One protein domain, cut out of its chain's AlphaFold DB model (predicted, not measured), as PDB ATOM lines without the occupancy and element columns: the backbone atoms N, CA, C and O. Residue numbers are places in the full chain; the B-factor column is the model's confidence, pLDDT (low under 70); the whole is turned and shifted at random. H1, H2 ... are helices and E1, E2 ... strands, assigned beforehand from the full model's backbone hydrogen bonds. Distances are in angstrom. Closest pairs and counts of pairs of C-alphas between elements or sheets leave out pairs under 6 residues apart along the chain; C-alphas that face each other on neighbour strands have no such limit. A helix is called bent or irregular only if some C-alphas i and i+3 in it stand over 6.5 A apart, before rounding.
ATOM      1  N   ALA A   3     223.936 105.640 110.211       92.69
ATOM      2  CA  ALA A   3     224.540 106.089 108.953       92.69
ATOM      3  C   ALA A   3     226.065 105.858 108.848       92.69
ATOM      4  O   ALA A   3     226.618 106.005 107.764       92.69
ATOM      5  N   LEU A   4     226.741 105.546 109.959       95.06
ATOM      6  CA  LEU A   4     228.165 105.216 110.006       95.06
ATOM      7  C   LEU A   4     228.438 103.710 109.858       95.06
ATOM      8  O   LEU A   4     229.590 103.325 109.685       95.06
ATOM      9  N   ILE A   5     227.412 102.858 109.957       94.62
ATOM     10  CA  ILE A   5     227.563 101.401 109.897       94.62
ATOM     11  C   ILE A   5     227.955 100.999 108.477       94.62
ATOM     12  O   ILE A   5     227.227 101.310 107.535       94.62
ATOM     13  N   LYS A   6     229.092 100.300 108.345       91.62
ATOM     14  CA  LYS A   6     229.616  99.772 107.071       91.62
ATOM     15  C   LYS A   6     229.579 100.792 105.925       91.62
ATOM     16  O   LYS A   6     229.302 100.439 104.781       91.62
ATOM     17  N   CYS A   7     229.793 102.068 106.241       91.31
ATOM     18  CA  CYS A   7     229.691 103.133 105.255       91.31
ATOM     19  C   CYS A   7     231.025 103.358 104.541       91.31
ATOM     20  O   CYS A   7     232.096 103.375 105.156       91.31
ATOM     21  N   ASP A   8     230.948 103.603 103.236       87.94
ATOM     22  CA  ASP A   8     232.085 104.118 102.484       87.94
ATOM     23  C   ASP A   8     232.398 105.550 102.947       87.94
ATOM     24  O   ASP A   8     231.500 106.329 103.279       87.94
ATOM     25  N   ASN A   9     233.682 105.913 102.972       92.75
ATOM     26  CA  ASN A   9     234.156 107.232 103.415       92.75
ATOM     27  C   ASN A   9     233.724 107.606 104.850       92.75
ATOM     28  O   ASN A   9     233.311 108.738 105.118       92.75
ATOM     29  N   PHE A  10     233.883 106.671 105.798       94.88
ATOM     30  CA  PHE A  10     233.521 106.822 107.219       94.88
ATOM     31  C   PHE A  10     233.866 108.189 107.829       94.88
ATOM     32  O   PHE A  10     233.041 108.779 108.522       94.88
ATOM     33  N   ARG A  11     235.068 108.726 107.564       96.31
ATOM     34  CA  ARG A  11     235.506 110.024 108.106       96.31
ATOM     35  C   ARG A  11     234.594 111.171 107.676       96.31
ATOM     36  O   ARG A  11     234.189 111.973 108.512       96.31
ATOM     37  N   GLU A  12     234.262 111.250 106.392       96.44
ATOM     38  CA  GLU A  12     233.409 112.317 105.860       96.44
ATOM     39  C   GLU A  12     232.005 112.229 106.455       96.44
ATOM     40  O   GLU A  12     231.462 113.234 106.911       96.44
ATOM     41  N   LYS A  13     231.452 111.012 106.539       96.62
ATOM     42  CA  LYS A  13     230.143 110.760 107.152       96.62
ATOM     43  C   LYS A  13     230.124 111.065 108.645       96.62
ATOM     44  O   LYS A  13     229.134 111.598 109.145       96.62
ATOM     45  N   PHE A  14     231.214 110.780 109.351       97.25
ATOM     46  CA  PHE A  14     231.382 111.128 110.758       97.25
ATOM     47  C   PHE A  14     231.374 112.647 110.958       97.25
ATOM     48  O   PHE A  14     230.601 113.159 111.767       97.25
ATOM     49  N   ILE A  15     232.168 113.382 110.176       96.81
ATOM     50  CA  ILE A  15     232.210 114.850 110.225       96.81
ATOM     51  C   ILE A  15     230.837 115.441 109.867       96.81
ATOM     52  O   ILE A  15     230.345 116.327 110.566       96.81
ATOM     53  N   GLU A  16     230.186 114.932 108.815       96.38
ATOM     54  CA  GLU A  16     228.836 115.342 108.407       96.38
ATOM     55  C   GLU A  16     227.824 115.141 109.546       96.38
ATOM     56  O   GLU A  16     227.034 116.043 109.841       96.38
ATOM     57  N   LEU A  17     227.869 113.984 110.213       96.12
ATOM     58  CA  LEU A  17     227.005 113.661 111.343       96.12
ATOM     59  C   LEU A  17     227.196 114.649 112.497       96.12
ATOM     60  O   LEU A  17     226.205 115.168 113.001       96.12
ATOM     61  N   LEU A  18     228.437 114.931 112.900       95.69
ATOM     62  CA  LEU A  18     228.711 115.831 114.026       95.69
ATOM     63  C   LEU A  18     228.385 117.292 113.701       95.69
ATOM     64  O   LEU A  18     228.009 118.036 114.600       95.69
ATOM     65  N   ARG A  19     228.477 117.705 112.431       95.31
ATOM     66  CA  ARG A  19     228.034 119.038 111.993       95.31
ATOM     67  C   ARG A  19     226.512 119.170 111.988       95.31
ATOM     68  O   ARG A  19     225.995 120.207 112.386       95.31
ATOM     69  N   LYS A  20     225.795 118.141 111.526       94.81
ATOM     70  CA  LYS A  20     224.322 118.153 111.436       94.81
ATOM     71  C   LYS A  20     223.644 117.907 112.779       94.81
ATOM     72  O   LYS A  20     222.594 118.480 113.047       94.81
ATOM     73  N   VAL A  21     224.220 117.028 113.594       94.31
ATOM     74  CA  VAL A  21     223.669 116.595 114.881       94.31
ATOM     75  C   VAL A  21     224.784 116.578 115.938       94.31
ATOM     76  O   VAL A  21     225.199 115.503 116.377       94.31
ATOM     77  N   PRO A  22     225.271 117.751 116.389       93.12
ATOM     78  CA  PRO A  22     226.304 117.850 117.424       93.12
ATOM     79  C   PRO A  22     225.987 117.064 118.699       93.12
ATOM     80  O   PRO A  22     226.883 116.524 119.340       93.12
ATOM     81  N   SER A  23     224.701 116.944 119.049       91.50
ATOM     82  CA  SER A  23     224.240 116.256 120.261       91.50
ATOM     83  C   SER A  23     224.521 114.762 120.255       91.50
ATOM     84  O   SER A  23     224.471 114.139 121.309       91.50
ATOM     85  N   VAL A  24     224.883 114.179 119.110       92.44
ATOM     86  CA  VAL A  24     225.240 112.762 119.025       92.44
ATOM     87  C   VAL A  24     226.419 112.394 119.931       92.44
ATOM     88  O   VAL A  24     226.483 111.258 120.394       92.44
ATOM     89  N   ILE A  25     227.317 113.336 120.253       91.88
ATOM     90  CA  ILE A  25     228.478 113.070 121.117       91.88
ATOM     91  C   ILE A  25     228.070 112.581 122.511       91.88
ATOM     92  O   ILE A  25     228.791 111.793 123.115       91.88
ATOM     93  N   THR A  26     226.893 112.980 123.009       88.75
ATOM     94  CA  THR A  26     226.409 112.573 124.339       88.75
ATOM     95  C   THR A  26     226.094 111.083 124.414       88.75
ATOM     96  O   THR A  26     226.043 110.502 125.493       88.75
ATOM     97  N   THR A  27     225.922 110.441 123.259       88.62
ATOM     98  CA  THR A  27     225.617 109.013 123.158       88.62
ATOM     99  C   THR A  27     226.864 108.140 123.055       88.62
ATOM    100  O   THR A  27     226.772 106.928 123.238       88.62
ATOM    101  N   PHE A  28     228.039 108.723 122.801       90.81
ATOM    102  CA  PHE A  28     229.281 107.966 122.630       90.81
ATOM    103  C   PHE A  28     229.633 107.096 123.844       90.81
ATOM    104  O   PHE A  28     229.980 105.934 123.621       90.81
ATOM    105  N   PRO A  29     229.467 107.561 125.102       86.50
ATOM    106  CA  PRO A  29     229.668 106.738 126.296       86.50
ATOM    107  C   PRO A  29     228.857 105.442 126.346       86.50
ATOM    108  O   PRO A  29     229.256 104.499 127.022       86.50
ATOM    109  N   LEU A  30     227.731 105.364 125.634       85.12
ATOM    110  CA  LEU A  30     226.900 104.159 125.587       85.12
ATOM    111  C   LEU A  30     227.493 103.064 124.689       85.12
ATOM    112  O   LEU A  30     227.113 101.901 124.811       85.12
ATOM    113  N   LEU A  31     228.411 103.425 123.789       86.44
ATOM    114  CA  LEU A  31     229.023 102.509 122.824       86.44
ATOM    115  C   LEU A  31     230.183 101.700 123.417       86.44
ATOM    116  O   LEU A  31     230.598 100.699 122.829       86.44
ATOM    117  N   PHE A  32     230.699 102.116 124.573       76.50
ATOM    118  CA  PHE A  32     231.755 101.426 125.302       76.50
ATOM    119  C   PHE A  32     231.306 101.084 126.726       76.50
ATOM    120  O   PHE A  32     230.405 101.697 127.295       76.50
ATOM    121  N   ALA A  33     231.878 100.018 127.286       67.44
ATOM    122  CA  ALA A  33     231.377  99.389 128.503       67.44
ATOM    123  C   ALA A  33     231.712 100.202 129.768       67.44
ATOM    124  O   ALA A  33     232.652  99.879 130.488       67.44
ATOM    125  N   LEU A  34     230.916 101.232 130.054       68.81
ATOM    126  CA  LEU A  34     230.936 101.948 131.330       68.81
ATOM    127  C   LEU A  34     230.000 101.296 132.351       68.81
ATOM    128  O   LEU A  34     228.898 100.845 132.017       68.81
ATOM    129  N   SER A  35     230.405 101.275 133.619       65.44
ATOM    130  CA  SER A  35     229.541 100.851 134.720       65.44
ATOM    131  C   SER A  35     228.349 101.800 134.895       65.44
ATOM    132  O   SER A  35     228.360 102.955 134.466       65.44
ATOM    133  N   LYS A  36     227.295 101.328 135.576       67.50
ATOM    134  CA  LYS A  36     226.114 102.155 135.880       67.50
ATOM    135  C   LYS A  36     226.489 103.437 136.636       67.50
ATOM    136  O   LYS A  36     225.922 104.481 136.344       67.50
ATOM    137  N   LYS A  37     227.450 103.348 137.562       69.44
ATOM    138  CA  LYS A  37     227.939 104.485 138.347       69.44
ATOM    139  C   LYS A  37     228.690 105.492 137.472       69.44
ATOM    140  O   LYS A  37     228.361 106.667 137.516       69.44
ATOM    141  N   GLU A  38     229.621 105.034 136.634       70.88
ATOM    142  CA  GLU A  38     230.374 105.913 135.720       70.88
ATOM    143  C   GLU A  38     229.449 106.635 134.734       70.88
ATOM    144  O   GLU A  38     229.604 107.831 134.512       70.88
ATOM    145  N   ARG A  39     228.432 105.944 134.200       71.50
ATOM    146  CA  ARG A  39     227.412 106.587 133.355       71.50
ATOM    147  C   ARG A  39     226.651 107.676 134.101       71.50
ATOM    148  O   ARG A  39     226.543 108.789 133.601       71.50
ATOM    149  N   GLN A  40     226.174 107.368 135.307       69.62
ATOM    150  CA  GLN A  40     225.451 108.333 136.135       69.62
ATOM    151  C   GLN A  40     226.319 109.547 136.485       69.62
ATOM    152  O   GLN A  40     225.812 110.663 136.495       69.62
ATOM    153  N   GLU A  41     227.614 109.365 136.740       69.69
ATOM    154  CA  GLU A  41     228.548 110.465 137.022       69.69
ATOM    155  C   GLU A  41     228.784 111.365 135.798       69.69
ATOM    156  O   GLU A  41     228.769 112.588 135.938       69.69
ATOM    157  N   ILE A  42     228.943 110.787 134.602       68.62
ATOM    158  CA  ILE A  42     229.088 111.551 133.351       68.62
ATOM    159  C   ILE A  42     227.805 112.340 133.047       68.62
ATOM    160  O   ILE A  42     227.876 113.517 132.695       68.62
ATOM    161  N   GLU A  43     226.638 111.712 133.218       66.88
ATOM    162  CA  GLU A  43     225.331 112.319 132.941       66.88
ATOM    163  C   GLU A  43     224.953 113.420 133.944       66.88
ATOM    164  O   GLU A  43     224.349 114.416 133.553       66.88
ATOM    165  N   SER A  44     225.293 113.265 135.230       65.06
ATOM    166  CA  SER A  44     224.815 114.163 136.297       65.06
ATOM    167  C   SER A  44     225.735 115.338 136.622       65.06
ATOM    168  O   SER A  44     225.256 116.342 137.146       65.06
ATOM    169  N   ILE A  45     227.039 115.236 136.339       62.34
ATOM    170  CA  ILE A  45     228.029 116.223 136.809       62.34
ATOM    171  C   ILE A  45     228.606 117.060 135.654       62.34
ATOM    172  O   ILE A  45     229.345 118.006 135.911       62.34
ATOM    173  N   HIS A  46     228.277 116.759 134.385       69.69
ATOM    174  CA  HIS A  46     228.982 117.336 133.226       69.69
ATOM    175  C   HIS A  46     230.504 117.239 133.415       69.69
ATOM    176  O   HIS A  46     231.245 118.210 133.257       69.69
ATOM    177  N   LYS A  47     230.955 116.069 133.879       73.25
ATOM    178  CA  LYS A  47     232.352 115.830 134.224       73.25
ATOM    179  C   LYS A  47     233.103 115.326 133.003       73.25
ATOM    180  O   LYS A  47     232.647 114.392 132.346       73.25
ATOM    181  N   ASP A  48     234.270 115.914 132.761       80.44
ATOM    182  CA  ASP A  48     235.187 115.492 131.705       80.44
ATOM    183  C   ASP A  48     235.512 113.996 131.855       80.44
ATOM    184  O   ASP A  48     235.739 113.485 132.957       80.44
ATOM    185  N   PHE A  49     235.498 113.284 130.732       80.19
ATOM    186  CA  PHE A  49     235.878 111.885 130.654       80.19
ATOM    187  C   PHE A  49     237.356 111.786 130.299       80.19
ATOM    188  O   PHE A  49     237.751 112.024 129.155       80.19
ATOM    189  N   ASP A  50     238.162 111.437 131.294       80.19
ATOM    190  CA  ASP A  50     239.604 111.318 131.156       80.19
ATOM    191  C   ASP A  50     240.011 109.932 130.643       80.19
ATOM    192  O   ASP A  50     239.655 108.899 131.210       80.19
ATOM    193  N   VAL A  51     240.813 109.912 129.582       75.50
ATOM    194  CA  VAL A  51     241.390 108.705 128.984       75.50
ATOM    195  C   VAL A  51     242.902 108.826 128.986       75.50
ATOM    196  O   VAL A  51     243.448 109.792 128.463       75.50
ATOM    197  N   ILE A  52     243.590 107.825 129.528       74.75
ATOM    198  CA  ILE A  52     245.049 107.742 129.437       74.75
ATOM    199  C   ILE A  52     245.410 106.998 128.153       74.75
ATOM    200  O   ILE A  52     245.072 105.823 127.990       74.75
ATOM    201  N   ASP A  53     246.116 107.665 127.247       73.12
ATOM    202  CA  ASP A  53     246.709 107.009 126.087       73.12
ATOM    203  C   ASP A  53     247.899 106.163 126.555       73.12
ATOM    204  O   ASP A  53     248.904 106.679 127.035       73.12
ATOM    205  N   ILE A  54     247.796 104.840 126.443       71.12
ATOM    206  CA  ILE A  54     248.825 103.916 126.946       71.12
ATOM    207  C   ILE A  54     250.163 104.101 126.207       71.12
ATOM    208  O   ILE A  54     251.222 103.858 126.788       71.12
ATOM    209  N   LYS A  55     250.139 104.536 124.938       71.94
ATOM    210  CA  LYS A  55     251.347 104.700 124.122       71.94
ATOM    211  C   LYS A  55     252.051 106.015 124.429       71.94
ATOM    212  O   LYS A  55     253.268 106.012 124.593       71.94
ATOM    213  N   THR A  56     251.306 107.118 124.509       75.38
ATOM    214  CA  THR A  56     251.890 108.452 124.754       75.38
ATOM    215  C   THR A  56     251.978 108.807 126.239       75.38
ATOM    216  O   THR A  56     252.730 109.704 126.606       75.38
ATOM    217  N   LYS A  57     251.268 108.069 127.105       74.75
ATOM    218  CA  LYS A  57     251.045 108.358 128.534       74.75
ATOM    219  C   LYS A  57     250.344 109.693 128.794       74.75
ATOM    220  O   LYS A  57     250.382 110.201 129.912       74.75
ATOM    221  N   GLU A  58     249.704 110.261 127.780       78.81
ATOM    222  CA  GLU A  58     248.985 111.522 127.904       78.81
ATOM    223  C   GLU A  58     247.583 111.299 128.464       78.81
ATOM    224  O   GLU A  58     246.893 110.340 128.107       78.81
ATOM    225  N   LEU A  59     247.157 112.223 129.324       78.75
ATOM    226  CA  LEU A  59     245.783 112.312 129.792       78.75
ATOM    227  C   LEU A  59     244.970 113.136 128.787       78.75
ATOM    228  O   LEU A  59     245.229 114.321 128.585       78.75
ATOM    229  N   LEU A  60     243.985 112.505 128.161       82.56
ATOM    230  CA  LEU A  60     243.078 113.121 127.204       82.56
ATOM    231  C   LEU A  60     241.699 113.268 127.847       82.56
ATOM    232  O   LEU A  60     241.026 112.273 128.091       82.56
ATOM    233  N   SER A  61     241.272 114.506 128.080       84.31
ATOM    234  CA  SER A  61     239.919 114.816 128.559       84.31
ATOM    235  C   SER A  61     238.944 114.965 127.382       84.31
ATOM    236  O   SER A  61     239.256 115.649 126.397       84.31
ATOM    237  N   TYR A  62     237.750 114.378 127.487       87.50
ATOM    238  CA  TYR A  62     236.654 114.505 126.519       87.50
ATOM    239  C   TYR A  62     235.360 114.969 127.186       87.50
ATOM    240  O   TYR A  62     235.015 114.523 128.277       87.50
ATOM    241  N   LYS A  63     234.599 115.823 126.495       88.69
ATOM    242  CA  LYS A  63     233.293 116.297 126.965       88.69
ATOM    243  C   LYS A  63     232.181 115.535 126.258       88.69
ATOM    244  O   LYS A  63     232.060 115.598 125.046       88.69
ATOM    245  N   PHE A  64     231.331 114.835 126.995       88.56
ATOM    246  CA  PHE A  64     230.179 114.134 126.409       88.56
ATOM    247  C   PHE A  64     228.854 114.839 126.722       88.56
ATOM    248  O   PHE A  64     227.823 114.210 126.934       88.56
ATOM    249  N   TRP A  65     228.883 116.170 126.731       85.44
ATOM    250  CA  TRP A  65     227.723 117.056 126.802       85.44
ATOM    251  C   TRP A  65     227.955 118.254 125.883       85.44
ATOM    252  O   TRP A  65     229.089 118.570 125.524       85.44
ATOM    253  N   LEU A  66     226.867 118.920 125.504       83.56
ATOM    254  CA  LEU A  66     226.919 120.146 124.721       83.56
ATOM    255  C   LEU A  66     226.754 121.357 125.636       83.56
ATOM    256  O   LEU A  66     225.721 121.510 126.280       83.56
ATOM    257  N   ASP A  67     227.754 122.231 125.652       79.50
ATOM    258  CA  ASP A  67     227.685 123.573 126.243       79.50
ATOM    259  C   ASP A  67     227.286 124.651 125.213       79.50
ATOM    260  O   ASP A  67     226.980 125.788 125.573       79.50
ATOM    261  N   LYS A  68     227.252 124.289 123.926       81.69
ATOM    262  CA  LYS A  68     226.938 125.158 122.786       81.69
ATOM    263  C   LYS A  68     226.225 124.389 121.673       81.69
ATOM    264  O   LYS A  68     226.251 123.162 121.626       81.69
ATOM    265  N   SER A  69     225.604 125.123 120.751       81.31
ATOM    266  CA  SER A  69     224.789 124.546 119.674       81.31
ATOM    267  C   SER A  69     225.588 123.844 118.572       81.31
ATOM    268  O   SER A  69     225.031 122.966 117.925       81.31
ATOM    269  N   ASN A  70     226.865 124.196 118.365       89.81
ATOM    270  CA  ASN A  70     227.697 123.687 117.269       89.81
ATOM    271  C   ASN A  70     229.107 123.306 117.741       89.81
ATOM    272  O   ASN A  70     229.680 123.975 118.600       89.81
ATOM    273  N   LEU A  71     229.699 122.287 117.114       92.19
ATOM    274  CA  LEU A  71     231.100 121.906 117.319       92.19
ATOM    275  C   LEU A  71     232.002 122.615 116.302       92.19
ATOM    276  O   LEU A  71     231.641 122.773 115.137       92.19
ATOM    277  N   THR A  72     233.185 123.031 116.744       94.19
ATOM    278  CA  THR A  72     234.257 123.520 115.867       94.19
ATOM    279  C   THR A  72     234.933 122.357 115.145       94.19
ATOM    280  O   THR A  72     234.913 121.226 115.629       94.19
ATOM    281  N   ASP A  73     235.596 122.623 114.017       94.31
ATOM    282  CA  ASP A  73     236.312 121.580 113.269       94.31
ATOM    283  C   ASP A  73     237.385 120.877 114.119       94.31
ATOM    284  O   ASP A  73     237.547 119.662 114.028       94.31
ATOM    285  N   LEU A  74     238.053 121.611 115.018       93.56
ATOM    286  CA  LEU A  74     239.029 121.044 115.951       93.56
ATOM    287  C   LEU A  74     238.381 120.066 116.947       93.56
ATOM    288  O   LEU A  74     238.952 119.023 117.258       93.56
ATOM    289  N   GLU A  75     237.185 120.384 117.446       93.69
ATOM    290  CA  GLU A  75     236.442 119.500 118.353       93.69
ATOM    291  C   GLU A  75     235.937 118.254 117.632       93.69
ATOM    292  O   GLU A  75     236.025 117.155 118.177       93.69
ATOM    293  N   ILE A  76     235.448 118.404 116.400       96.12
ATOM    294  CA  ILE A  76     235.014 117.275 115.573       96.12
ATOM    295  C   ILE A  76     236.182 116.320 115.326       96.12
ATOM    296  O   ILE A  76     236.031 115.114 115.522       96.12
ATOM    297  N   GLU A  77     237.352 116.847 114.958       95.50
ATOM    298  CA  GLU A  77     238.549 116.032 114.746       95.50
ATOM    299  C   GLU A  77     238.979 115.326 116.040       95.50
ATOM    300  O   GLU A  77     239.279 114.135 116.027       95.50
ATOM    301  N   LYS A  78     238.901 116.009 117.190       93.62
ATOM    302  CA  LYS A  78     239.174 115.401 118.500       93.62
ATOM    303  C   LYS A  78     238.258 114.204 118.791       93.62
ATOM    304  O   LYS A  78     238.732 113.184 119.291       93.62
ATOM    305  N   TYR A  79     236.964 114.293 118.474       94.50
ATOM    306  CA  TYR A  79     236.040 113.162 118.633       94.50
ATOM    307  C   TYR A  79     236.267 112.048 117.610       94.50
ATOM    308  O   TYR A  79     236.047 110.878 117.927       94.50
ATOM    309  N   TYR A  80     236.707 112.389 116.400       95.44
ATOM    310  CA  TYR A  80     237.064 111.400 115.391       95.44
ATOM    311  C   TYR A  80     238.281 110.578 115.837       95.44
ATOM    312  O   TYR A  80     238.222 109.347 115.857       95.44
ATOM    313  N   GLU A  81     239.335 111.248 116.304       91.88
ATOM    314  CA  GLU A  81     240.523 110.606 116.874       91.88
ATOM    315  C   GLU A  81     240.179 109.729 118.081       91.88
ATOM    316  O   GLU A  81     240.655 108.597 118.187       91.88
ATOM    317  N   PHE A  82     239.287 110.194 118.961       90.56
ATOM    318  CA  PHE A  82     238.749 109.362 120.037       90.56
ATOM    319  C   PHE A  82     238.137 108.064 119.494       90.56
ATOM    320  O   PHE A  82     238.513 106.979 119.940       90.56
ATOM    321  N   PHE A  83     237.253 108.157 118.495       91.50
ATOM    322  CA  PHE A  83     236.592 107.009 117.865       91.50
ATOM    323  C   PHE A  83     237.579 105.981 117.300       91.50
ATOM    324  O   PHE A  83     237.333 104.774 117.390       91.50
ATOM    325  N   LEU A  84     238.693 106.443 116.727       90.00
ATOM    326  CA  LEU A  84     239.771 105.577 116.255       90.00
ATOM    327  C   LEU A  84     240.480 104.890 117.425       90.00
ATOM    328  O   LEU A  84     240.607 103.665 117.435       90.00
ATOM    329  N   LYS A  85     240.908 105.672 118.423       85.12
ATOM    330  CA  LYS A  85     241.713 105.190 119.554       85.12
ATOM    331  C   LYS A  85     240.983 104.163 120.411       85.12
ATOM    332  O   LYS A  85     241.592 103.174 120.810       85.12
ATOM    333  N   VAL A  86     239.690 104.365 120.667       82.50
ATOM    334  CA  VAL A  86     238.884 103.421 121.461       82.50
ATOM    335  C   VAL A  86     238.310 102.264 120.631       82.50
ATOM    336  O   VAL A  86     237.578 101.430 121.155       82.50
ATOM    337  N   GLY A  87     238.640 102.190 119.335       86.50
ATOM    338  CA  GLY A  87     238.226 101.097 118.452       86.50
ATOM    339  C   GLY A  87     236.772 101.167 117.981       86.50
ATOM    340  O   GLY A  87     236.285 100.216 117.369       86.50
ATOM    341  N   LEU A  88     236.074 102.284 118.206       91.06
ATOM    342  CA  LEU A  88     234.685 102.449 117.780       91.06
ATOM    343  C   LEU A  88     234.552 102.498 116.256       91.06
ATOM    344  O   LEU A  88     233.600 101.944 115.729       91.06
ATOM    345  N   LYS A  89     235.511 103.054 115.507       92.81
ATOM    346  CA  LYS A  89     235.451 102.945 114.036       92.81
ATOM    347  C   LYS A  89     235.405 101.481 113.579       92.81
ATOM    348  O   LYS A  89     234.561 101.109 112.774       92.81
ATOM    349  N   ASN A  90     236.262 100.639 114.154       88.94
ATOM    350  CA  ASN A  90     236.307  99.211 113.845       88.94
ATOM    351  C   ASN A  90     234.987  98.503 114.200       88.94
ATOM    352  O   ASN A  90     234.525  97.655 113.443       88.94
ATOM    353  N   LEU A  91     234.360  98.884 115.321       87.12
ATOM    354  CA  LEU A  91     233.021  98.422 115.699       87.12
ATOM    355  C   LEU A  91     231.997  98.702 114.584       87.12
ATOM    356  O   LEU A  91     231.279  97.790 114.181       87.12
ATOM    357  N   PHE A  92     231.947  99.930 114.066       93.12
ATOM    358  CA  PHE A  92     230.985 100.314 113.025       93.12
ATOM    359  C   PHE A  92     231.294  99.715 111.646       93.12
ATOM    360  O   PHE A  92     230.359  99.391 110.915       93.12
ATOM    361  N   ASP A  93     232.571  99.551 111.297       88.25
ATOM    362  CA  ASP A  93     232.973  98.999 109.999       88.25
ATOM    363  C   ASP A  93     232.789  97.480 109.920       88.25
ATOM    364  O   ASP A  93     232.390  96.960 108.883       88.25
ATOM    365  N   ASN A  94     233.103  96.757 111.000       83.31
ATOM    366  CA  ASN A  94     233.298  95.306 110.924       83.31
ATOM    367  C   ASN A  94     232.325  94.485 111.773       83.31
ATOM    368  O   ASN A  94     232.148  93.302 111.493       83.31
ATOM    369  N   PHE A  95     231.703  95.069 112.801       81.06
ATOM    370  CA  PHE A  95     230.912  94.303 113.774       81.06
ATOM    371  C   PHE A  95     229.436  94.694 113.816       81.06
ATOM    372  O   PHE A  95     228.585  93.833 114.038       81.06
ATOM    373  N   LEU A  96     229.105  95.974 113.629       85.06
ATOM    374  CA  LEU A  96     227.712  96.405 113.569       85.06
ATOM    375  C   LEU A  96     227.093  96.019 112.226       85.06
ATOM    376  O   LEU A  96     227.639  96.300 111.165       85.06
ATOM    377  N   GLU A  97     225.919  95.390 112.290       82.62
ATOM    378  CA  GLU A  97     225.199  94.935 111.097       82.62
ATOM    379  C   GLU A  97     224.054  95.867 110.696       82.62
ATOM    380  O   GLU A  97     223.835  96.088 109.508       82.62
ATOM    381  N   LYS A  98     223.279  96.382 111.663       82.12
ATOM    382  CA  LYS A  98     222.020  97.095 111.361       82.12
ATOM    383  C   LYS A  98     221.685  98.264 112.281       82.12
ATOM    384  O   LYS A  98     221.197  99.275 111.794       82.12
ATOM    385  N   SER A  99     221.892  98.122 113.589       89.12
ATOM    386  CA  SER A  99     221.359  99.063 114.580       89.12
ATOM    387  C   SER A  99     222.362  99.308 115.697       89.12
ATOM    388  O   SER A  99     222.752  98.392 116.426       89.12
ATOM    389  N   THR A 100     222.751 100.569 115.860       89.94
ATOM    390  CA  THR A 100     223.546 101.025 117.003       89.94
ATOM    391  C   THR A 100     222.745 100.875 118.303       89.94
ATOM    392  O   THR A 100     223.312 100.570 119.350       89.94
ATOM    393  N   ILE A 101     221.419 101.046 118.242       88.81
ATOM    394  CA  ILE A 101     220.518 100.936 119.401       88.81
ATOM    395  C   ILE A 101     220.463  99.498 119.924       88.81
ATOM    396  O   ILE A 101     220.493  99.295 121.139       88.81
ATOM    397  N   ASP A 102     220.429  98.500 119.040       82.94
ATOM    398  CA  ASP A 102     220.379  97.088 119.439       82.94
ATOM    399  C   ASP A 102     221.680  96.685 120.136       82.94
ATOM    400  O   ASP A 102     221.666  96.015 121.170       82.94
ATOM    401  N   TYR A 103     222.812  97.166 119.614       85.19
ATOM    402  CA  TYR A 103     224.118  96.978 120.236       85.19
ATOM    403  C   TYR A 103     224.190  97.623 121.626       85.19
ATOM    404  O   TYR A 103     224.568  96.955 122.592       85.19
ATOM    405  N   VAL A 104     223.772  98.889 121.758       84.62
ATOM    406  CA  VAL A 104     223.725  99.586 123.053       84.62
ATOM    407  C   VAL A 104     222.809  98.847 124.025       84.62
ATOM    408  O   VAL A 104     223.209  98.577 125.153       84.62
ATOM    409  N   THR A 105     221.615  98.443 123.591       79.38
ATOM    410  CA  THR A 105     220.689  97.640 124.402       79.38
ATOM    411  C   THR A 105     221.357  96.348 124.877       79.38
ATOM    412  O   THR A 105     221.288  96.023 126.061       79.38
ATOM    413  N   GLY A 106     222.083  95.651 123.999       73.19
ATOM    414  CA  GLY A 106     222.859  94.458 124.338       73.19
ATOM    415  C   GLY A 106     223.957  94.705 125.380       73.19
ATOM    416  O   GLY A 106     224.118  93.898 126.297       73.19
ATOM    417  N   ILE A 107     224.676  95.832 125.296       76.25
ATOM    418  CA  ILE A 107     225.632  96.258 126.333       76.25
ATOM    419  C   ILE A 107     224.906  96.519 127.652       76.25
ATOM    420  O   ILE A 107     225.328  96.019 128.692       76.25
ATOM    421  N   LEU A 108     223.829  97.308 127.629       71.69
ATOM    422  CA  LEU A 108     223.105  97.723 128.832       71.69
ATOM    423  C   LEU A 108     222.504  96.526 129.572       71.69
ATOM    424  O   LEU A 108     222.678  96.420 130.785       71.69
ATOM    425  N   VAL A 109     221.875  95.603 128.841       68.62
ATOM    426  CA  VAL A 109     221.370  94.332 129.381       68.62
ATOM    427  C   VAL A 109     222.529  93.428 129.818       68.62
ATOM    428  O   VAL A 109     222.443  92.764 130.844       68.62
ATOM    429  N   GLY A 110     223.652  93.423 129.096       58.41
ATOM    430  CA  GLY A 110     224.853  92.666 129.469       58.41
ATOM    431  C   GLY A 110     225.552  93.170 130.738       58.41
ATOM    432  O   GLY A 110     226.218  92.395 131.423       58.41
ATOM    433  N   LEU A 111     225.386  94.451 131.068       61.47
ATOM    434  CA  LEU A 111     225.850  95.065 132.312       61.47
ATOM    435  C   LEU A 111     224.888  94.835 133.484       61.47
ATOM    436  O   LEU A 111     225.233  95.193 134.614       61.47
ATOM    437  N   ASP A 112     223.718  94.234 133.244       60.59
ATOM    438  CA  ASP A 112     222.833  93.801 134.315       60.59
ATOM    439  C   ASP A 112     223.506  92.702 135.154       60.59
ATOM    440  O   ASP A 112     224.152  91.775 134.657       60.59
TER     441      ASP A 112
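AT A GLANCE: This is residues 3 to 112 of the 262 residues of the protein "Restriction endonuclease" of Mycoplasma neophronis (UniProt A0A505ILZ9). Five short helices stand loosely round a sixth, H2, in the middle: H1 and H4 meet on one side of it, while H3, H5 and H6 come near its later part. A small two-strand hairpin, E1 and E2, lies apart from H2, with Phe 49 of E1 close to Ile 42 of H3 and with E2 near H4. The printed part has 110 residues, in the order H1 H2 H3 E1 E2 H4 H5 H6, mostly helix, with one antiparallel sheet, E1 - E2. It is compact, radius of gyration of the C-alphas 14.0 A, and rounded, 35 by 34 by 33 A.

HOW THE PARTS SIT: Look first at the hairpin of E1, residues 49 to 52, and E2, residues 59 to 62: N 51 and O 60 are within hydrogen-bond range at 2.8 A. E2 is near H4, residues 73 to 85. With residues 76 to 80 alone, H4 touches H1, residues 10 to 20, closest C-alphas Ile 15 and Ile 76, 6.5 A, at a steep tilt of 45 degrees, opposite ways. H1 and H2, residues 22 to 31, only just touch, with 3 pairs of C-alphas within 8 A, and only at the corner, closest Leu 18 and Val 24, 6.8 A. H2 touches H6, residues 100 to 110, closest C-alphas Leu 31 and Val 104, 6.1 A. H3, residues 36 to 45, is close to H2 but not clearly touching, C-alphas of Pro 29 and Arg 39 at 7.4 A; so is H5, residues 88 to 95, C-alphas of Leu 31 and Leu 88 at 7.6 A. H2 is irregular, but only just: C-alphas 26 and 29 are 7.0 A apart. Every O i to N i+4 pair is within hydrogen-bond range in H1, H3, H4, H5 and H6; H2 has 0 of 6, but 6 of 7 O i to N i+3 pairs.

IN THESE COORDINATES: Find C-alpha 10 at (233.521, 106.822, 107.219), where H1 begins its 15.2 A; H4 runs 18.4 A, H2 16.5 A. H6 ends at C-alpha 110, (224.853, 92.666, 129.469).

THE WHOLE: The C-alphas farthest apart, of Asp 73 and Asp 112, are 37.4 A apart. The printed part has no cut and no long link. Confidence is under 70 at residues 33 to 37, 40 to 46 and 109 to 112.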